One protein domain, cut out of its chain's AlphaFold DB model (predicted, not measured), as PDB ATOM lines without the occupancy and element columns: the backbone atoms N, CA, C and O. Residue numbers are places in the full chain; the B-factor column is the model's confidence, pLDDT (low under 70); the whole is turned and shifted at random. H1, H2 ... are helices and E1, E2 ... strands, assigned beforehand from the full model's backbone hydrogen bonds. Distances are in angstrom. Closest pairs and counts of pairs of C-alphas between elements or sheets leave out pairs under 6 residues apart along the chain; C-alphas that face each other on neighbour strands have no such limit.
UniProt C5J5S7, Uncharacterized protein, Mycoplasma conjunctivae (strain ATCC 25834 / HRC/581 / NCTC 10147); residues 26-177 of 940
ATOM      1  N   LEU A  26      -3.404 -36.336  37.060       79.19
ATOM      2  CA  LEU A  26      -2.086 -36.964  36.990       79.19
ATOM      3  C   LEU A  26      -1.531 -37.107  38.403       79.19
ATOM      4  O   LEU A  26      -1.501 -36.130  39.157       79.19
ATOM      5  N   ASN A  27      -1.086 -38.311  38.759       79.31
ATOM      6  CA  ASN A  27      -0.632 -38.651  40.110       79.31
ATOM      7  C   ASN A  27      -1.641 -38.200  41.181       79.31
ATOM      8  O   ASN A  27      -1.274 -37.606  42.197       79.31
ATOM      9  N   SER A  28      -2.929 -38.444  40.924       85.81
ATOM     10  CA  SER A  28      -4.058 -38.133  41.802       85.81
ATOM     11  C   SER A  28      -4.298 -36.646  42.047       85.81
ATOM     12  O   SER A  28      -4.933 -36.267  43.037       85.81
ATOM     13  N   VAL A  29      -3.780 -35.785  41.167       84.56
ATOM     14  CA  VAL A  29      -3.932 -34.334  41.277       84.56
ATOM     15  C   VAL A  29      -4.371 -33.731  39.953       84.56
ATOM     16  O   VAL A  29      -3.805 -34.023  38.905       84.56
ATOM     17  N   ILE A  30      -5.339 -32.820  40.016       84.44
ATOM     18  CA  ILE A  30      -5.649 -31.890  38.927       84.44
ATOM     19  C   ILE A  30      -4.981 -30.561  39.261       84.44
ATOM     20  O   ILE A  30      -5.202 -30.023  40.347       84.44
ATOM     21  N   VAL A  31      -4.166 -30.025  38.350       80.69
ATOM     22  CA  VAL A  31      -3.497 -28.727  38.518       80.69
ATOM     23  C   VAL A  31      -3.869 -27.813  37.360       80.69
ATOM     24  O   VAL A  31      -3.628 -28.154  36.208       80.69
ATOM     25  N   GLY A  32      -4.402 -26.634  37.664       80.31
ATOM     26  CA  GLY A  32      -4.809 -25.668  36.645       80.31
ATOM     27  C   GLY A  32      -4.870 -24.244  37.171       80.31
ATOM     28  O   GLY A  32      -4.653 -23.993  38.358       80.31
ATOM     29  N   THR A  33      -5.141 -23.287  36.291       81.25
ATOM     30  CA  THR A  33      -5.304 -21.872  36.657       81.25
ATOM     31  C   THR A  33      -6.761 -21.459  36.620       81.25
ATOM     32  O   THR A  33      -7.510 -21.976  35.806       81.25
ATOM     33  N   ILE A  34      -7.180 -20.554  37.509       80.25
ATOM     34  CA  ILE A  34      -8.555 -20.028  37.487       80.25
ATOM     35  C   ILE A  34      -8.689 -19.041  36.327       80.25
ATOM     36  O   ILE A  34      -7.884 -18.115  36.222       80.25
ATOM     37  N   GLY A  35      -9.701 -19.224  35.482       76.88
ATOM     38  CA  GLY A  35      -9.939 -18.389  34.305       76.88
ATOM     39  C   GLY A  35     -11.090 -18.908  33.443       76.88
ATOM     40  O   GLY A  35     -11.638 -19.971  33.713       76.88
ATOM     41  N   GLN A  36     -11.461 -18.150  32.410       64.44
ATOM     42  CA  GLN A  36     -12.588 -18.486  31.525       64.44
ATOM     43  C   GLN A  36     -12.186 -19.280  30.271       64.44
ATOM     44  O   GLN A  36     -13.054 -19.814  29.593       64.44
ATOM     45  N   GLU A  37     -10.893 -19.362  29.947       64.19
ATOM     46  CA  GLU A  37     -10.416 -20.144  28.793       64.19
ATOM     47  C   GLU A  37     -10.584 -21.658  29.030       64.19
ATOM     48  O   GLU A  37     -10.537 -22.106  30.173       64.19
ATOM     49  N   ALA A  38     -10.695 -22.451  27.959       57.25
ATOM     50  CA  ALA A  38     -10.944 -23.899  28.022       57.25
ATOM     51  C   ALA A  38      -9.905 -24.700  28.842       57.25
ATOM     52  O   ALA A  38     -10.223 -25.743  29.405       57.25
ATOM     53  N   ASN A  39      -8.676 -24.188  28.969       63.34
ATOM     54  CA  ASN A  39      -7.588 -24.840  29.710       63.34
ATOM     55  C   ASN A  39      -7.502 -24.370  31.179       63.34
ATOM     56  O   ASN A  39      -6.521 -24.648  31.875       63.34
ATOM     57  N   ASN A  40      -8.505 -23.625  31.655       76.62
ATOM     58  CA  ASN A  40      -8.588 -23.102  33.013       76.62
ATOM     59  C   ASN A  40      -9.685 -23.795  33.834       76.62
ATOM     60  O   ASN A  40     -10.698 -24.258  33.322       76.62
ATOM     61  N   ILE A  41      -9.479 -23.841  35.148       80.50
ATOM     62  CA  ILE A  41     -10.447 -24.362  36.108       80.50
ATOM     63  C   ILE A  41     -11.476 -23.262  36.399       80.50
ATOM     64  O   ILE A  41     -11.139 -22.225  36.973       80.50
ATOM     65  N   ASN A  42     -12.728 -23.511  36.026       82.69
ATOM     66  CA  ASN A  42     -13.903 -22.695  36.342       82.69
ATOM     67  C   ASN A  42     -15.034 -23.576  36.907       82.69
ATOM     68  O   ASN A  42     -14.877 -24.790  37.052       82.69
ATOM     69  N   GLU A  43     -16.175 -22.977  37.237       81.25
ATOM     70  CA  GLU A  43     -17.323 -23.676  37.818       81.25
ATOM     71  C   GLU A  43     -17.851 -24.801  36.910       81.25
ATOM     72  O   GLU A  43     -18.131 -25.894  37.403       81.25
ATOM     73  N   ASN A  44     -17.911 -24.575  35.591       78.56
ATOM     74  CA  ASN A  44     -18.356 -25.579  34.613       78.56
ATOM     75  C   ASN A  44     -17.403 -26.779  34.554       78.56
ATOM     76  O   ASN A  44     -17.849 -27.929  34.554       78.56
ATOM     77  N   PHE A  45     -16.090 -26.524  34.549       83.50
ATOM     78  CA  PHE A  45     -15.075 -27.573  34.580       83.50
ATOM     79  C   PHE A  45     -15.203 -28.409  35.856       83.50
ATOM     80  O   PHE A  45     -15.243 -29.638  35.786       83.50
ATOM     81  N   ILE A  46     -15.313 -27.756  37.020       86.56
ATOM     82  CA  ILE A  46     -15.465 -28.450  38.303       86.56
ATOM     83  C   ILE A  46     -16.744 -29.280  38.311       86.56
ATOM     84  O   ILE A  46     -16.686 -30.450  38.673       86.56
ATOM     85  N   PHE A  47     -17.877 -28.728  37.881       84.56
ATOM     86  CA  PHE A  47     -19.147 -29.450  37.833       84.56
ATOM     87  C   PHE A  47     -19.082 -30.681  36.914       84.56
ATOM     88  O   PHE A  47     -19.444 -31.791  37.317       84.56
ATOM     89  N   THR A  48     -18.545 -30.510  35.703       81.31
ATOM     90  CA  THR A  48     -18.374 -31.595  34.726       81.31
ATOM     91  C   THR A  48     -17.455 -32.682  35.280       81.31
ATOM     92  O   THR A  48     -17.832 -33.855  35.332       81.31
ATOM     93  N   LYS A  49     -16.281 -32.307  35.803       87.06
ATOM     94  CA  LYS A  49     -15.323 -33.266  36.363       87.06
ATOM     95  C   LYS A  49     -15.860 -33.956  37.618       87.06
ATOM     96  O   LYS A  49     -15.621 -35.144  37.803       87.06
ATOM     97  N   SER A  50     -16.645 -33.258  38.441       89.12
ATOM     98  CA  SER A  50     -17.340 -33.846  39.596       89.12
ATOM     99  C   SER A  50     -18.351 -34.907  39.177       89.12
ATOM    100  O   SER A  50     -18.531 -35.889  39.889       89.12
ATOM    101  N   THR A  51     -18.996 -34.733  38.021       86.50
ATOM    102  CA  THR A  51     -19.959 -35.706  37.489       86.50
ATOM    103  C   THR A  51     -19.246 -36.986  37.061       86.50
ATOM    104  O   THR A  51     -19.683 -38.069  37.445       86.50
ATOM    105  N   VAL A  52     -18.096 -36.863  36.382       87.81
ATOM    106  CA  VAL A  52     -17.216 -38.005  36.067       87.81
ATOM    107  C   VAL A  52     -16.746 -38.707  37.344       87.81
ATOM    108  O   VAL A  52     -16.816 -39.928  37.451       87.81
ATOM    109  N   ILE A  53     -16.298 -37.941  38.344       91.25
ATOM    110  CA  ILE A  53     -15.845 -38.486  39.632       91.25
ATOM    111  C   ILE A  53     -16.991 -39.213  40.360       91.25
ATOM    112  O   ILE A  53     -16.774 -40.270  40.942       91.25
ATOM    113  N   ALA A  54     -18.223 -38.703  40.296       90.19
ATOM    114  CA  ALA A  54     -19.386 -39.372  40.876       90.19
ATOM    115  C   ALA A  54     -19.705 -40.708  40.180       90.19
ATOM    116  O   ALA A  54     -20.120 -41.662  40.834       90.19
ATOM    117  N   GLU A  55     -19.521 -40.799  38.860       88.94
ATOM    118  CA  GLU A  55     -19.676 -42.058  38.117       88.94
ATOM    119  C   GLU A  55     -18.584 -43.062  38.471       88.94
ATOM    120  O   GLU A  55     -18.892 -44.223  38.744       88.94
ATOM    121  N   PHE A  56     -17.338 -42.594  38.566       91.25
ATOM    122  CA  PHE A  56     -16.221 -43.379  39.079       91.25
ATOM    123  C   PHE A  56     -16.534 -43.956  40.470       91.25
ATOM    124  O   PHE A  56     -16.384 -45.158  40.687       91.25
ATOM    125  N   PHE A  57     -17.051 -43.137  41.390       92.81
ATOM    126  CA  PHE A  57     -17.436 -43.579  42.735       92.81
ATOM    127  C   PHE A  57     -18.557 -44.620  42.729       92.81
ATOM    128  O   PHE A  57     -18.497 -45.577  43.494       92.81
ATOM    129  N   LYS A  58     -19.543 -44.509  41.830       88.56
ATOM    130  CA  LYS A  58     -20.586 -45.539  41.688       88.56
ATOM    131  C   LYS A  58     -20.033 -46.874  41.207       88.56
ATOM    132  O   LYS A  58     -20.426 -47.909  41.733       88.56
ATOM    133  N   GLN A  59     -19.139 -46.855  40.218       87.38
ATOM    134  CA  GLN A  59     -18.528 -48.078  39.690       87.38
ATOM    135  C   GLN A  59     -17.638 -48.772  40.725       87.38
ATOM    136  O   GLN A  59     -17.601 -49.996  40.788       87.38
ATOM    137  N   THR A  60     -16.961 -47.986  41.559       85.56
ATOM    138  CA  THR A  60     -16.033 -48.468  42.595       85.56
ATOM    139  C   THR A  60     -16.682 -48.646  43.969       85.56
ATOM    140  O   THR A  60     -15.987 -48.958  44.931       85.56
ATOM    141  N   GLN A  61     -18.008 -48.482  44.066       87.94
ATOM    142  CA  GLN A  61     -18.792 -48.622  45.303       87.94
ATOM    143  C   GLN A  61     -18.335 -47.702  46.455       87.94
ATOM    144  O   GLN A  61     -18.474 -48.038  47.630       87.94
ATOM    145  N   ILE A  62     -17.811 -46.519  46.127       89.12
ATOM    146  CA  ILE A  62     -17.448 -45.478  47.093       89.12
ATOM    147  C   ILE A  62     -18.718 -44.737  47.520       89.12
ATOM    148  O   ILE A  62     -19.364 -44.075  46.704       89.12
ATOM    149  N   ASN A  63     -19.055 -44.813  48.812       87.94
ATOM    150  CA  ASN A  63     -20.316 -44.283  49.335       87.94
ATOM    151  C   ASN A  63     -20.131 -43.020  50.178       87.94
ATOM    152  O   ASN A  63     -20.997 -42.145  50.143       87.94
ATOM    153  N   ASN A  64     -19.013 -42.909  50.905       91.19
ATOM    154  CA  ASN A  64     -18.747 -41.806  51.826       91.19
ATOM    155  C   ASN A  64     -17.503 -41.013  51.409       91.19
ATOM    156  O   ASN A  64     -16.386 -41.530  51.416       91.19
ATOM    157  N   VAL A  65     -17.669 -39.725  51.115       92.06
ATOM    158  CA  VAL A  65     -16.586 -38.850  50.642       92.06
ATOM    159  C   VAL A  65     -16.378 -37.682  51.600       92.06
ATOM    160  O   VAL A  65     -17.317 -36.957  51.930       92.06
ATOM    161  N   LEU A  66     -15.133 -37.460  52.020       91.00
ATOM    162  CA  LEU A  66     -14.748 -36.256  52.753       91.00
ATOM    163  C   LEU A  66     -14.158 -35.226  51.790       91.00
ATOM    164  O   LEU A  66     -13.170 -35.498  51.108       91.00
ATOM    165  N   ILE A  67     -14.728 -34.024  51.776       91.06
ATOM    166  CA  ILE A  67     -14.237 -32.890  50.991       91.06
ATOM    167  C   ILE A  67     -13.643 -31.861  51.949       91.06
ATOM    168  O   ILE A  67     -14.294 -31.438  52.899       91.06
ATOM    169  N   ALA A  68     -12.416 -31.423  51.696       88.62
ATOM    170  CA  ALA A  68     -11.744 -30.388  52.469       88.62
ATOM    171  C   ALA A  68     -11.148 -29.312  51.551       88.62
ATOM    172  O   ALA A  68     -10.842 -29.551  50.382       88.62
ATOM    173  N   HIS A  69     -10.970 -28.105  52.083       87.06
ATOM    174  CA  HIS A  69     -10.469 -26.969  51.316       87.06
ATOM    175  C   HIS A  69      -9.563 -26.059  52.160       87.06
ATOM    176  O   HIS A  69      -9.601 -26.072  53.394       87.06
ATOM    177  N   ASN A  70      -8.729 -25.253  51.496       77.19
ATOM    178  CA  ASN A  70      -7.734 -24.400  52.157       77.19
ATOM    179  C   ASN A  70      -8.272 -23.039  52.649       77.19
ATOM    180  O   ASN A  70      -7.485 -22.139  52.946       77.19
ATOM    181  N   GLY A  71      -9.597 -22.868  52.727       73.12
ATOM    182  CA  GLY A  71     -10.256 -21.645  53.210       73.12
ATOM    183  C   GLY A  71     -10.252 -20.454  52.247       73.12
ATOM    184  O   GLY A  71     -10.625 -19.358  52.644       73.12
ATOM    185  N   ASN A  72      -9.815 -20.628  50.998       77.75
ATOM    186  CA  ASN A  72      -9.964 -19.605  49.962       77.75
ATOM    187  C   ASN A  72     -11.396 -19.608  49.397       77.75
ATOM    188  O   ASN A  72     -11.944 -20.689  49.186       77.75
ATOM    189  N   ASP A  73     -11.956 -18.444  49.060       79.75
ATOM    190  CA  ASP A  73     -13.323 -18.324  48.521       79.75
ATOM    191  C   ASP A  73     -13.568 -19.224  47.294       79.75
ATOM    192  O   ASP A  73     -14.588 -19.906  47.218       79.75
ATOM    193  N   PHE A  74     -12.598 -19.322  46.372       84.56
ATOM    194  CA  PHE A  74     -12.693 -20.231  45.223       84.56
ATOM    195  C   PHE A  74     -12.631 -21.701  45.643       84.56
ATOM    196  O   PHE A  74     -13.369 -22.525  45.113       84.56
ATOM    197  N   SER A  75     -11.770 -22.043  46.610       86.00
ATOM    198  CA  SER A  75     -11.690 -23.417  47.131       86.00
ATOM    199  C   SER A  75     -13.006 -23.850  47.783       86.00
ATOM    200  O   SER A  75     -13.428 -24.988  47.598       86.00
ATOM    201  N   PHE A  76     -13.662 -22.927  48.494       84.56
ATOM    202  CA  PHE A  76     -14.956 -23.151  49.123       84.56
ATOM    203  C   PHE A  76     -16.037 -23.342  48.058       84.56
ATOM    204  O   PHE A  76     -16.689 -24.382  48.043       84.56
ATOM    205  N   ALA A  77     -16.137 -22.422  47.093       85.00
ATOM    206  CA  ALA A  77     -17.092 -22.526  45.991       85.00
ATOM    207  C   ALA A  77     -16.958 -23.859  45.235       85.00
ATOM    208  O   ALA A  77     -17.945 -24.565  45.038       85.00
ATOM    209  N   PHE A  78     -15.734 -24.262  44.878       89.38
ATOM    210  CA  PHE A  78     -15.501 -25.542  44.208       89.38
ATOM    211  C   PHE A  78     -15.860 -26.743  45.089       89.38
ATOM    212  O   PHE A  78     -16.428 -27.707  44.583       89.38
ATOM    213  N   SER A  79     -15.602 -26.686  46.400       89.69
ATOM    214  CA  SER A  79     -16.002 -27.757  47.322       89.69
ATOM    215  C   SER A  79     -17.524 -27.912  47.412       89.69
ATOM    216  O   SER A  79     -18.023 -29.038  47.385       89.69
ATOM    217  N   SER A  80     -18.268 -26.800  47.412       87.19
ATOM    218  CA  SER A  80     -19.734 -26.795  47.402       87.19
ATOM    219  C   SER A  80     -20.303 -27.368  46.104       87.19
ATOM    220  O   SER A  80     -21.275 -28.124  46.146       87.19
ATOM    221  N   ILE A  81     -19.677 -27.070  44.956       87.81
ATOM    222  CA  ILE A  81     -20.058 -27.649  43.658       87.81
ATOM    223  C   ILE A  81     -19.872 -29.171  43.678       87.81
ATOM    224  O   ILE A  81     -20.814 -29.898  43.366       87.81
ATOM    225  N   ILE A  82     -18.696 -29.662  44.096       91.12
ATOM    226  CA  ILE A  82     -18.415 -31.107  44.176       91.12
ATOM    227  C   ILE A  82     -19.434 -31.799  45.094       91.12
ATOM    228  O   ILE A  82     -20.062 -32.775  44.688       91.12
ATOM    229  N   ASN A  83     -19.648 -31.269  46.301       90.12
ATOM    230  CA  ASN A  83     -20.603 -31.802  47.279       90.12
ATOM    231  C   ASN A  83     -22.027 -31.900  46.711       90.12
ATOM    232  O   ASN A  83     -22.712 -32.908  46.869       90.12
ATOM    233  N   THR A  84     -22.462 -30.861  45.997       86.81
ATOM    234  CA  THR A  84     -23.774 -30.828  45.343       86.81
ATOM    235  C   THR A  84     -23.914 -31.951  44.313       86.81
ATOM    236  O   THR A  84     -24.913 -32.672  44.320       86.81
ATOM    237  N   VAL A  85     -22.910 -32.138  43.449       88.06
ATOM    238  CA  VAL A  85     -22.932 -33.188  42.418       88.06
ATOM    239  C   VAL A  85     -22.958 -34.586  43.042       88.06
ATOM    240  O   VAL A  85     -23.758 -35.428  42.622       88.06
ATOM    241  N   LEU A  86     -22.137 -34.827  44.067       90.25
ATOM    242  CA  LEU A  86     -22.087 -36.111  44.773       90.25
ATOM    243  C   LEU A  86     -23.427 -36.443  45.447       90.25
ATOM    244  O   LEU A  86     -23.976 -37.524  45.220       90.25
ATOM    245  N   ASN A  87     -24.015 -35.485  46.171       86.88
ATOM    246  CA  ASN A  87     -25.298 -35.680  46.849       86.88
ATOM    247  C   ASN A  87     -26.445 -35.921  45.851       86.88
ATOM    248  O   ASN A  87     -27.244 -36.839  46.049       86.88
ATOM    249  N   LYS A  88     -26.489 -35.194  44.720       85.88
ATOM    250  CA  LYS A  88     -27.460 -35.449  43.633       85.88
ATOM    251  C   LYS A  88     -27.350 -36.869  43.067       85.88
ATOM    252  O   LYS A  88     -28.343 -37.451  42.634       85.88
ATOM    253  N   LYS A  89     -26.150 -37.451  43.076       86.19
ATOM    254  CA  LYS A  89     -25.888 -38.821  42.617       86.19
ATOM    255  C   LYS A  89     -26.054 -39.877  43.724       86.19
ATOM    256  O   LYS A  89     -25.808 -41.046  43.427       86.19
ATOM    257  N   LYS A  90     -26.564 -39.499  44.908       88.12
ATOM    258  CA  LYS A  90     -26.765 -40.338  46.109       88.12
ATOM    259  C   LYS A  90     -25.467 -40.848  46.757       88.12
ATOM    260  O   LYS A  90     -25.472 -41.913  47.361       88.12
ATOM    261  N   ILE A  91     -24.372 -40.100  46.636       90.31
ATOM    262  CA  ILE A  91     -23.108 -40.369  47.340       90.31
ATOM    263  C   ILE A  91     -23.055 -39.434  48.546       90.31
ATOM    264  O   ILE A  91     -23.190 -38.221  48.379       90.31
ATOM    265  N   TYR A  92     -22.882 -39.980  49.750       89.06
ATOM    266  CA  TYR A  92     -22.817 -39.167  50.959       89.06
ATOM    267  C   TYR A  92     -21.503 -38.392  50.976       89.06
ATOM    268  O   TYR A  92     -20.415 -38.972  50.956       89.06
ATOM    269  N   SER A  93     -21.594 -37.067  51.014       88.44
ATOM    270  CA  SER A  93     -20.422 -36.201  51.087       88.44
ATOM    271  C   SER A  93     -20.516 -35.233  52.259       88.44
ATOM    272  O   SER A  93     -21.572 -34.676  52.557       88.44
ATOM    273  N   GLY A  94     -19.399 -35.086  52.971       85.94
ATOM    274  CA  GLY A  94     -19.246 -34.131  54.062       85.94
ATOM    275  C   GLY A  94     -18.193 -33.093  53.710       85.94
ATOM    276  O   GLY A  94     -17.089 -33.459  53.303       85.94
ATOM    277  N   ILE A  95     -18.509 -31.810  53.893       86.44
ATOM    278  CA  ILE A  95     -17.519 -30.738  53.765       86.44
ATOM    279  C   ILE A  95     -16.918 -30.473  55.141       86.44
ATOM    280  O   ILE A  95     -17.615 -30.060  56.072       86.44
ATOM    281  N   LEU A  96     -15.613 -30.695  55.256       81.44
ATOM    282  CA  LEU A  96     -14.825 -30.294  56.408       81.44
ATOM    283  C   LEU A  96     -14.698 -28.771  56.397       81.44
ATOM    284  O   LEU A  96     -13.833 -28.209  55.720       81.44
ATOM    285  N   ASN A  97     -15.592 -28.111  57.125       68.06
ATOM    286  CA  ASN A  97     -15.599 -26.668  57.251       68.06
ATOM    287  C   ASN A  97     -14.906 -26.330  58.563       68.06
ATOM    288  O   ASN A  97     -15.505 -26.338  59.635       68.06
ATOM    289  N   ASN A  98     -13.623 -26.019  58.474       57.38
ATOM    290  CA  ASN A  98     -13.047 -25.168  59.491       57.38
ATOM    291  C   ASN A  98     -13.277 -23.752  58.994       57.38
ATOM    292  O   ASN A  98     -12.750 -23.396  57.940       57.38
ATOM    293  N   GLU A  99     -14.000 -22.936  59.769       48.50
ATOM    294  CA  GLU A  99     -14.187 -21.487  59.547       48.50
ATOM    295  C   GLU A  99     -12.854 -20.745  59.291       48.50
ATOM    296  O   GLU A  99     -12.816 -19.578  58.906       48.50
ATOM    297  N   ILE A 100     -11.731 -21.436  59.494       49.22
ATOM    298  CA  ILE A 100     -10.365 -21.004  59.312       49.22
ATOM    299  C   ILE A 100      -9.625 -22.095  58.526       49.22
ATOM    300  O   ILE A 100      -9.272 -23.130  59.086       49.22
ATOM    301  N   GLY A 101      -9.418 -21.851  57.227       49.12
ATOM    302  CA  GLY A 101      -8.836 -22.758  56.227       49.12
ATOM    303  C   GLY A 101      -8.005 -23.925  56.764       49.12
ATOM    304  O   GLY A 101      -6.947 -23.739  57.367       49.12
ATOM    305  N   SER A 102      -8.489 -25.142  56.513       51.88
ATOM    306  CA  SER A 102      -7.851 -26.360  57.001       51.88
ATOM    307  C   SER A 102      -6.442 -26.517  56.417       51.88
ATOM    308  O   SER A 102      -6.218 -26.394  55.211       51.88
ATOM    309  N   SER A 103      -5.459 -26.805  57.275       67.69
ATOM    310  CA  SER A 103      -4.191 -27.355  56.798       67.69
ATOM    311  C   SER A 103      -4.474 -28.725  56.184       67.69
ATOM    312  O   SER A 103      -5.074 -29.580  56.837       67.69
ATOM    313  N   LYS A 104      -4.005 -28.952  54.951       78.06
ATOM    314  CA  LYS A 104      -4.126 -30.229  54.226       78.06
ATOM    315  C   LYS A 104      -3.804 -31.448  55.097       78.06
ATOM    316  O   LYS A 104      -4.479 -32.468  55.007       78.06
ATOM    317  N   THR A 105      -2.777 -31.342  55.935       78.25
ATOM    318  CA  THR A 105      -2.348 -32.412  56.844       78.25
ATOM    319  C   THR A 105      -3.395 -32.720  57.913       78.25
ATOM    320  O   THR A 105      -3.627 -33.890  58.194       78.25
ATOM    321  N   ILE A 106      -4.049 -31.702  58.481       77.25
ATOM    322  CA  ILE A 106      -5.092 -31.884  59.506       77.25
ATOM    323  C   ILE A 106      -6.306 -32.573  58.884       77.25
ATOM    324  O   ILE A 106      -6.814 -33.539  59.436       77.25
ATOM    325  N   ALA A 107      -6.725 -32.129  57.697       81.56
ATOM    326  CA  ALA A 107      -7.855 -32.736  56.997       81.56
ATOM    327  C   ALA A 107      -7.610 -34.228  56.693       81.56
ATOM    328  O   ALA A 107      -8.486 -35.062  56.905       81.56
ATOM    329  N   LYS A 108      -6.388 -34.575  56.271       86.44
ATOM    330  CA  LYS A 108      -5.957 -35.968  56.080       86.44
ATOM    331  C   LYS A 108      -5.924 -36.772  57.383       86.44
ATOM    332  O   LYS A 108      -6.248 -37.953  57.377       86.44
ATOM    333  N   GLN A 109      -5.499 -36.153  58.480       83.06
ATOM    334  CA  GLN A 109      -5.450 -36.798  59.789       83.06
ATOM    335  C   GLN A 109      -6.860 -37.098  60.311       83.06
ATOM    336  O   GLN A 109      -7.133 -38.220  60.731       83.06
ATOM    337  N   PHE A 110      -7.774 -36.133  60.188       82.62
ATOM    338  CA  PHE A 110      -9.191 -36.313  60.496       82.62
ATOM    339  C   PHE A 110      -9.816 -37.442  59.662       82.62
ATOM    340  O   PHE A 110     -10.443 -38.337  60.221       82.62
ATOM    341  N   PHE A 111      -9.574 -37.453  58.344       86.81
ATOM    342  CA  PHE A 111     -10.052 -38.503  57.435       86.81
ATOM    343  C   PHE A 111      -9.707 -39.918  57.922       86.81
ATOM    344  O   PHE A 111     -10.568 -40.794  57.933       86.81
ATOM    345  N   LEU A 112      -8.462 -40.138  58.356       86.25
ATOM    346  CA  LEU A 112      -8.012 -41.452  58.820       86.25
ATOM    347  C   LEU A 112      -8.530 -41.827  60.208       86.25
ATOM    348  O   LEU A 112      -8.804 -43.001  60.450       86.25
ATOM    349  N   ASN A 113      -8.635 -40.858  61.119       84.19
ATOM    350  CA  ASN A 113      -9.033 -41.121  62.502       84.19
ATOM    351  C   ASN A 113     -10.540 -41.395  62.631       84.19
ATOM    352  O   ASN A 113     -10.931 -42.204  63.467       84.19
ATOM    353  N   GLU A 114     -11.378 -40.783  61.789       82.19
ATOM    354  CA  GLU A 114     -12.835 -40.971  61.829       82.19
ATOM    355  C   GLU A 114     -13.306 -42.311  61.242       82.19
ATOM    356  O   GLU A 114     -14.415 -42.743  61.541       82.19
ATOM    357  N   LYS A 115     -12.504 -42.953  60.376       80.19
ATOM    358  CA  LYS A 115     -12.765 -44.265  59.734       80.19
ATOM    359  C   LYS A 115     -14.123 -44.430  59.006       80.19
ATOM    360  O   LYS A 115     -14.421 -45.526  58.547       80.19
ATOM    361  N   LYS A 116     -14.930 -43.371  58.861       85.06
ATOM    362  CA  LYS A 116     -16.273 -43.389  58.240       85.06
ATOM    363  C   LYS A 116     -16.315 -42.973  56.765       85.06
ATOM    364  O   LYS A 116     -17.382 -42.997  56.162       85.06
ATOM    365  N   TYR A 117     -15.188 -42.532  56.209       89.19
ATOM    366  CA  TYR A 117     -15.082 -42.056  54.829       89.19
ATOM    367  C   TYR A 117     -14.214 -42.995  53.994       89.19
ATOM    368  O   TYR A 117     -13.144 -43.415  54.433       89.19
ATOM    369  N   ASP A 118     -14.646 -43.243  52.763       91.06
ATOM    370  CA  ASP A 118     -13.996 -44.146  51.813       91.06
ATOM    371  C   ASP A 118     -13.029 -43.390  50.889       91.06
ATOM    372  O   ASP A 118     -12.068 -43.964  50.375       91.06
ATOM    373  N   PHE A 119     -13.265 -42.088  50.687       93.75
ATOM    374  CA  PHE A 119     -12.504 -41.254  49.757       93.75
ATOM    375  C   PHE A 119     -12.303 -39.823  50.273       93.75
ATOM    376  O   PHE A 119     -13.155 -39.272  50.972       93.75
ATOM    377  N   PHE A 120     -11.185 -39.202  49.898       92.81
ATOM    378  CA  PHE A 120     -10.784 -37.866  50.331       92.81
ATOM    379  C   PHE A 120     -10.492 -36.941  49.145       92.81
ATOM    380  O   PHE A 120      -9.636 -37.227  48.304       92.81
ATOM    381  N   ILE A 121     -11.159 -35.787  49.118       93.69
ATOM    382  CA  ILE A 121     -10.951 -34.723  48.131       93.69
ATOM    383  C   ILE A 121     -10.428 -33.478  48.846       93.69
ATOM    384  O   ILE A 121     -11.074 -32.971  49.758       93.69
ATOM    385  N   TYR A 122      -9.280 -32.944  48.416       90.69
ATOM    386  CA  TYR A 122      -8.749 -31.683  48.955       90.69
ATOM    387  C   TYR A 122      -8.523 -30.638  47.870       90.69
ATOM    388  O   TYR A 122      -7.809 -30.902  46.903       90.69
ATOM    389  N   ILE A 123      -9.066 -29.436  48.068       90.12
ATOM    390  CA  ILE A 123      -8.961 -28.320  47.121       90.12
ATOM    391  C   ILE A 123      -8.070 -27.220  47.698       90.12
ATOM    392  O   ILE A 123      -8.350 -26.631  48.742       90.12
ATOM    393  N   GLU A 124      -6.997 -26.905  46.981       86.25
ATOM    394  CA  GLU A 124      -6.037 -25.870  47.348       86.25
ATOM    395  C   GLU A 124      -5.979 -24.783  46.278       86.25
ATOM    396  O   GLU A 124      -5.655 -25.068  45.127       86.25
ATOM    397  N   VAL A 125      -6.219 -23.525  46.656       81.81
ATOM    398  CA  VAL A 125      -5.955 -22.368  45.785       81.81
ATOM    399  C   VAL A 125      -4.724 -21.600  46.269       81.81
ATOM    400  O   VAL A 125      -4.668 -21.136  47.409       81.81
ATOM    401  N   LEU A 126      -3.730 -21.461  45.387       73.75
ATOM    402  CA  LEU A 126      -2.456 -20.781  45.615       73.75
ATOM    403  C   LEU A 126      -2.389 -19.462  44.833       73.75
ATOM    404  O   LEU A 126      -2.384 -19.451  43.599       73.75
ATOM    405  N   ASN A 127      -2.233 -18.348  45.550       66.44
ATOM    406  CA  ASN A 127      -2.048 -17.024  44.950       66.44
ATOM    407  C   ASN A 127      -0.580 -16.836  44.535       66.44
ATOM    408  O   ASN A 127       0.270 -16.498  45.362       66.44
ATOM    409  N   VAL A 128      -0.263 -17.056  43.255       60.19
ATOM    410  CA  VAL A 128       1.120 -16.956  42.751       60.19
ATOM    411  C   VAL A 128       1.496 -15.511  42.424       60.19
ATOM    412  O   VAL A 128       2.607 -15.084  42.730       60.19
ATOM    413  N   ASN A 129       0.570 -14.745  41.839       59.09
ATOM    414  CA  ASN A 129       0.708 -13.317  41.523       59.09
ATOM    415  C   ASN A 129      -0.666 -12.626  41.592       59.09
ATOM    416  O   ASN A 129      -1.684 -13.307  41.617       59.09
ATOM    417  N   LYS A 130      -0.705 -11.281  41.550       55.91
ATOM    418  CA  LYS A 130      -1.957 -10.489  41.621       55.91
ATOM    419  C   LYS A 130      -3.061 -10.938  40.645       55.91
ATOM    420  O   LYS A 130      -4.221 -10.706  40.946       55.91
ATOM    421  N   ASN A 131      -2.700 -11.573  39.527       53.44
ATOM    422  CA  ASN A 131      -3.628 -11.919  38.448       53.44
ATOM    423  C   ASN A 131      -3.670 -13.428  38.135       53.44
ATOM    424  O   ASN A 131      -4.221 -13.804  37.108       53.44
ATOM    425  N   LYS A 132      -3.023 -14.296  38.930       68.75
ATOM    426  CA  LYS A 132      -2.942 -15.733  38.608       68.75
ATOM    427  C   LYS A 132      -3.040 -16.592  39.865       68.75
ATOM    428  O   LYS A 132      -2.096 -16.636  40.664       68.75
ATOM    429  N   ASN A 133      -4.166 -17.289  39.982       75.94
ATOM    430  CA  ASN A 133      -4.448 -18.268  41.027       75.94
ATOM    431  C   ASN A 133      -4.302 -19.672  40.433       75.94
ATOM    432  O   ASN A 133      -4.871 -19.956  39.380       75.94
ATOM    433  N   ILE A 134      -3.515 -20.525  41.089       78.94
ATOM    434  CA  ILE A 134      -3.372 -21.939  40.725       78.94
ATOM    435  C   ILE A 134      -4.257 -22.754  41.658       78.94
ATOM    436  O   ILE A 134      -4.170 -22.585  42.871       78.94
ATOM    437  N   VAL A 135      -5.060 -23.649  41.103       83.69
ATOM    438  CA  VAL A 135      -5.889 -24.602  41.840       83.69
ATOM    439  C   VAL A 135      -5.237 -25.972  41.760       83.69
ATOM    440  O   VAL A 135      -4.758 -26.376  40.698       83.69
ATOM    441  N   LYS A 136      -5.226 -26.682  42.885       86.12
ATOM    442  CA  LYS A 136      -4.867 -28.093  42.966       86.12
ATOM    443  C   LYS A 136      -6.003 -28.867  43.617       86.12
ATOM    444  O   LYS A 136      -6.417 -28.511  44.718       86.12
ATOM    445  N   ILE A 137      -6.474 -29.919  42.962       90.06
ATOM    446  CA  ILE A 137      -7.506 -30.818  43.490       90.06
ATOM    447  C   ILE A 137      -6.865 -32.181  43.677       90.06
ATOM    448  O   ILE A 137      -6.425 -32.783  42.704       90.06
ATOM    449  N   TYR A 138      -6.778 -32.638  44.918       90.69
ATOM    450  CA  TYR A 138      -6.215 -33.934  45.283       90.69
ATOM    451  C   TYR A 138      -7.339 -34.953  45.437       90.69
ATOM    452  O   TYR A 138      -8.317 -34.656  46.120       90.69
ATOM    453  N   LEU A 139      -7.173 -36.135  44.845       92.81
ATOM    454  CA  LEU A 139      -8.128 -37.242  44.872       92.81
ATOM    455  C   LEU A 139      -7.456 -38.463  45.507       92.81
ATOM    456  O   LEU A 139      -6.617 -39.090  44.878       92.81
ATOM    457  N   LEU A 140      -7.765 -38.782  46.761       91.25
ATOM    458  CA  LEU A 140      -7.110 -39.873  47.487       91.25
ATOM    459  C   LEU A 140      -8.137 -40.912  47.930       91.25
ATOM    460  O   LEU A 140      -9.204 -40.555  48.425       91.25
ATOM    461  N   ASN A 141      -7.796 -42.190  47.787       89.06
ATOM    462  CA  ASN A 141      -8.661 -43.289  48.208       89.06
ATOM    463  C   ASN A 141      -8.564 -43.556  49.724       89.06
ATOM    464  O   ASN A 141      -7.950 -42.796  50.488       89.06
ATOM    465  N   SER A 142      -9.164 -44.665  50.157       81.12
ATOM    466  CA  SER A 142      -9.081 -45.142  51.532       81.12
ATOM    467  C   SER A 142      -7.621 -45.276  51.979       81.12
ATOM    468  O   SER A 142      -6.733 -45.697  51.238       81.12
ATOM    469  N   GLN A 143      -7.338 -44.871  53.217       83.94
ATOM    470  CA  GLN A 143      -5.972 -44.813  53.760       83.94
ATOM    471  C   GLN A 143      -5.033 -43.788  53.080       83.94
ATOM    472  O   GLN A 143      -3.832 -43.816  53.338       83.94
ATOM    473  N   LEU A 144      -5.538 -42.854  52.259       86.12
ATOM    474  CA  LEU A 144      -4.761 -41.812  51.560       86.12
ATOM    475  C   LEU A 144      -3.807 -42.320  50.459       86.12
ATOM    476  O   LEU A 144      -2.785 -41.670  50.205       86.12
ATOM    477  N   LYS A 145      -4.081 -43.457  49.803       87.12
ATOM    478  CA  LYS A 145      -3.273 -43.863  48.637       87.12
ATOM    479  C   LYS A 145      -3.674 -43.037  47.410       87.12
ATOM    480  O   LYS A 145      -4.783 -42.509  47.303       87.12
ATOM    481  N   MET A 146      -2.717 -42.898  46.499       86.12
ATOM    482  CA  MET A 146      -2.964 -42.331  45.177       86.12
ATOM    483  C   MET A 146      -3.825 -43.297  44.352       86.12
ATOM    484  O   MET A 146      -3.722 -44.514  44.520       86.12
ATOM    485  N   LEU A 147      -4.648 -42.737  43.471       88.25
ATOM    486  CA  LEU A 147      -5.301 -43.432  42.371       88.25
ATOM    487  C   LEU A 147      -4.267 -44.167  41.510       88.25
ATOM    488  O   LEU A 147      -3.153 -43.695  41.271       88.25
ATOM    489  N   THR A 148      -4.659 -45.337  41.035       88.38
ATOM    490  CA  THR A 148      -3.943 -46.113  40.030       88.38
ATOM    491  C   THR A 148      -4.062 -45.453  38.656       88.38
ATOM    492  O   THR A 148      -4.980 -44.678  38.387       88.38
ATOM    493  N   LYS A 149      -3.153 -45.790  37.731       84.62
ATOM    494  CA  LYS A 149      -3.215 -45.276  36.350       84.62
ATOM    495  C   LYS A 149      -4.513 -45.643  35.634       84.62
ATOM    496  O   LYS A 149      -4.960 -44.887  34.782       84.62
ATOM    497  N   GLU A 150      -5.096 -46.793  35.952       86.81
ATOM    498  CA  GLU A 150      -6.369 -47.229  35.375       86.81
ATOM    499  C   GLU A 150      -7.516 -46.331  35.846       86.81
ATOM    500  O   GLU A 150      -8.291 -45.850  35.021       86.81
ATOM    501  N   GLU A 151      -7.559 -46.009  37.140       89.75
ATOM    502  CA  GLU A 151      -8.537 -45.076  37.713       89.75
ATOM    503  C   GLU A 151      -8.343 -43.646  37.177       89.75
ATOM    504  O   GLU A 151      -9.312 -42.964  36.844       89.75
ATOM    505  N   GLU A 152      -7.096 -43.183  37.026       87.06
ATOM    506  CA  GLU A 152      -6.802 -41.884  36.405       87.06
ATOM    507  C   GLU A 152      -7.242 -41.839  34.939       87.06
ATOM    508  O   GLU A 152      -7.866 -40.868  34.509       87.06
ATOM    509  N   ASN A 153      -6.945 -42.891  34.173       86.31
ATOM    510  CA  ASN A 153      -7.350 -43.008  32.776       86.31
ATOM    511  C   ASN A 153      -8.869 -43.051  32.639       86.31
ATOM    512  O   ASN A 153      -9.395 -42.418  31.728       86.31
ATOM    513  N   PHE A 154      -9.567 -43.734  33.549       87.56
ATOM    514  CA  PHE A 154     -11.022 -43.698  33.610       87.56
ATOM    515  C   PHE A 154     -11.500 -42.249  33.753       87.56
ATOM    516  O   PHE A 154     -12.136 -41.718  32.848       87.56
ATOM    517  N   ILE A 155     -11.080 -41.549  34.811       87.88
ATOM    518  CA  ILE A 155     -11.521 -40.171  35.080       87.88
ATOM    519  C   ILE A 155     -11.143 -39.202  33.942       87.88
ATOM    520  O   ILE A 155     -11.827 -38.199  33.723       87.88
ATOM    521  N   ASN A 156     -10.037 -39.439  33.237       84.81
ATOM    522  CA  ASN A 156      -9.580 -38.584  32.140       84.81
ATOM    523  C   ASN A 156     -10.286 -38.848  30.809       84.81
ATOM    524  O   ASN A 156     -10.485 -37.896  30.058       84.81
ATOM    525  N   ASN A 157     -10.667 -40.094  30.529       82.06
ATOM    526  CA  ASN A 157     -11.192 -40.499  29.225       82.06
ATOM    527  C   ASN A 157     -12.723 -40.613  29.191       82.06
ATOM    528  O   ASN A 157     -13.289 -40.738  28.106       82.06
ATOM    529  N   THR A 158     -13.411 -40.558  30.338       77.75
ATOM    530  CA  THR A 158     -14.879 -40.499  30.374       77.75
ATOM    531  C   THR A 158     -15.371 -39.194  29.747       77.75
ATOM    532  O   THR A 158     -15.206 -38.111  30.313       77.75
ATOM    533  N   ALA A 159     -15.991 -39.297  28.570       59.03
ATOM    534  CA  ALA A 159     -16.596 -38.167  27.878       59.03
ATOM    535  C   ALA A 159     -17.976 -37.848  28.471       59.03
ATOM    536  O   ALA A 159     -18.861 -38.701  28.504       59.03
ATOM    537  N   ILE A 160     -18.170 -36.600  28.898       61.41
ATOM    538  CA  ILE A 160     -19.478 -36.034  29.241       61.41
ATOM    539  C   ILE A 160     -19.649 -34.772  28.391       61.41
ATOM    540  O   ILE A 160     -18.709 -33.987  28.271       61.41
ATOM    541  N   ASN A 161     -20.829 -34.573  27.794       56.47
ATOM    542  CA  ASN A 161     -21.166 -33.318  27.113       56.47
ATOM    543  C   ASN A 161     -21.033 -32.156  28.105       56.47
ATOM    544  O   ASN A 161     -21.498 -32.297  29.232       56.47
ATOM    545  N   GLU A 162     -20.423 -31.030  27.718       54.75
ATOM    546  CA  GLU A 162     -20.268 -29.873  28.612       54.75
ATOM    547  C   GLU A 162     -21.617 -29.485  29.233       54.75
ATOM    548  O   GLU A 162     -22.536 -29.027  28.551       54.75
ATOM    549  N   ILE A 163     -21.749 -29.706  30.543       60.03
ATOM    550  CA  ILE A 163     -22.965 -29.375  31.279       60.03
ATOM    551  C   ILE A 163     -22.788 -27.965  31.826       60.03
ATOM    552  O   ILE A 163     -21.859 -27.695  32.590       60.03
ATOM    553  N   VAL A 164     -23.687 -27.061  31.446       58.78
ATOM    554  CA  VAL A 164     -23.686 -25.692  31.964       58.78
ATOM    555  C   VAL A 164     -24.104 -25.711  33.432       58.78
ATOM    556  O   VAL A 164     -25.208 -26.146  33.769       58.78
ATOM    557  N   TYR A 165     -23.229 -25.214  34.302       63.03
ATOM    558  CA  TYR A 165     -23.504 -25.056  35.723       63.03
ATOM    559  C   TYR A 165     -24.613 -24.017  35.953       63.03
ATOM    560  O   TYR A 165     -24.499 -22.870  35.513       63.03
ATOM    561  N   LYS A 166     -25.672 -24.392  36.682       68.25
ATOM    562  CA  LYS A 166     -26.725 -23.470  37.133       68.25
ATOM    563  C   LYS A 166     -26.592 -23.225  38.633       68.25
ATOM    564  O   LYS A 166     -26.587 -24.157  39.426       68.25
ATOM    565  N   LYS A 167     -26.511 -21.954  39.038       59.31
ATOM    566  CA  LYS A 167     -26.295 -21.554  40.443       59.31
ATOM    567  C   LYS A 167     -27.429 -21.991  41.389       59.31
ATOM    568  O   LYS A 167     -27.183 -22.179  42.573       59.31
ATOM    569  N   GLU A 168     -28.633 -22.185  40.855       57.38
ATOM    570  CA  GLU A 168     -29.832 -22.653  41.571       57.38
ATOM    571  C   GLU A 168     -29.717 -24.099  42.088       57.38
ATOM    572  O   GLU A 168     -30.537 -24.530  42.889       57.38
ATOM    573  N   ASP A 169     -28.689 -24.843  41.668       58.59
ATOM    574  CA  ASP A 169     -28.488 -26.240  42.044       58.59
ATOM    575  C   ASP A 169     -27.753 -26.454  43.373       58.59
ATOM    576  O   ASP A 169     -27.661 -27.601  43.814       58.59
ATOM    577  N   ILE A 170     -27.195 -25.405  43.993       64.06
ATOM    578  CA  ILE A 170     -26.381 -25.538  45.212       64.06
ATOM    579  C   ILE A 170     -27.266 -25.961  46.389       64.06
ATOM    580  O   ILE A 170     -28.163 -25.233  46.802       64.06
ATOM    581  N   LEU A 171     -26.961 -27.123  46.966       62.97
ATOM    582  CA  LEU A 171     -27.538 -27.559  48.237       62.97
ATOM    583  C   LEU A 171     -26.763 -26.930  49.402       62.97
ATOM    584  O   LEU A 171     -25.527 -26.942  49.391       62.97
ATOM    585  N   ASP A 172     -27.473 -26.466  50.434       59.59
ATOM    586  CA  ASP A 172     -26.847 -26.072  51.699       59.59
ATOM    587  C   ASP A 172     -26.108 -27.275  52.302       59.59
ATOM    588  O   ASP A 172     -26.693 -28.291  52.688       59.59
ATOM    589  N   SER A 173     -24.780 -27.190  52.341       61.19
ATOM    590  CA  SER A 173     -23.931 -28.262  52.852       61.19
ATOM    591  C   SER A 173     -23.896 -28.243  54.377       61.19
ATOM    592  O   SER A 173     -23.532 -27.224  54.971       61.19
ATOM    593  N   LYS A 174     -24.156 -29.389  55.022       61.69
ATOM    594  CA  LYS A 174     -23.807 -29.574  56.438       61.69
ATOM    595  C   LYS A 174     -22.288 -29.517  56.581       61.69
ATOM    596  O   LYS A 174     -21.569 -30.375  56.071       61.69
ATOM    597  N   SER A 175     -21.816 -28.480  57.257       67.94
ATOM    598  CA  SER A 175     -20.413 -28.309  57.605       67.94
ATOM    599  C   SER A 175     -20.043 -29.215  58.777       67.94
ATOM    600  O   SER A 175     -20.775 -29.302  59.759       67.94
ATOM    601  N   ILE A 176     -18.895 -29.882  58.674       72.06
ATOM    602  CA  ILE A 176     -18.303 -30.656  59.766       72.06
ATOM    603  C   ILE A 176     -17.187 -29.811  60.369       72.06
ATOM    604  O   ILE A 176     -16.226 -29.489  59.667       72.06
ATOM    605  N   SER A 177     -17.308 -29.462  61.648       64.50
ATOM    606  CA  SER A 177     -16.230 -28.829  62.405       64.50
ATOM    607  C   SER A 177     -15.233 -29.884  62.885       64.50
ATOM    608  O   SER A 177     -15.621 -30.983  63.284       64.50
TER     609      SER A 177
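Overview. This is residues 26 to 177 of the 940 residues of an uncharacterized protein of Mycoplasma conjunctivae (strain ATCC 25834 / HRC/581 / NCTC 10147) (UniProt C5J5S7). A twisted sheet of five strands curls round helix H2 on one face, while H3 packs on the opposite face over E2. H1 packs beside H2 and only grazes the sheet, and H4, off the sheet, packs on H1; after H4, residues 158 to 177 hold no named element, and near their end residues 175 to 176 pair with E3. The 152 printed residues include four named helices and five named strands, in the order E1 H1 E2 H2 E3 H3 E4 E5 H4, of mixed class. The sheet is mixed, ordered E1 E5 E4 E2 E3. The whole is compact and rounded, with a radius of gyration of the C-alphas of 14.4 A and spans of 39 by 35 by 32 A.

Along the chain. The strands are E1, residues 29 to 34; E5, residues 132 to 140, 26.1 A long from first to last C-alpha; E4, residues 119 to 129, 32.0 A; E2, residues 64 to 69; and E3, residues 92 to 96. The helices are H1, residues 43 to 59, 24.5 A; H2, residues 73 to 88, 22.7 A; H3, residues 104 to 114, 15.8 A; and H4, residues 149 to 157. E1 begins at C-alpha 29 (-3.932, -34.334, 41.277), and H4 ends at C-alpha 157 (-11.192, -40.499, 29.225).

Arrangement. E4 and E5 are an antiparallel hairpin, with N 124 and O 136 2.8 A apart. On E5's other side E1 is antiparallel, with N 32 and O 135 3.1 A apart. E2 is parallel to E4, N 121 to O 66 being 2.8 A, and to E3, N 67 to O 94 being 2.9 A; these N and O pairs are within hydrogen-bond range. E2, H2, E3 form a strand-helix-strand unit, two parallel neighbour strands joined through a helix; E1, H1, E2 and E3, H3, E4 are split units, with other strands between. The three crossovers are right-handed. H2 and H3 lie on opposite faces, giving three layers. The closest C-alphas of H2 and E3 are Asn 83 and Ser 93, 5.8 A. H3 has a height over the sheet of 9.3 A and runs along the strands, at 19 degrees to E2 on the local plane. H1 touches H2, closest at C-alphas Ser 50 and Ile 82, 5.4 A, at a steep tilt of 40 degrees, the same way. With residues 49 to 56 alone H1 touches H4, closest at C-alphas Val 52 and Ile 155, 6.2 A. In H1, H2, H3 and H4 every O i to N i+4 pair is within hydrogen-bond range.

Size, cuts and confidence. The C-alphas farthest apart, Gln 61 and Lys 130, are 41.8 A apart. The printed part has no cut, and no link is long. Mean pLDDT of the printed part is 79.6; 35 residues are under 70, among them 97 to 103 and 159 to 175.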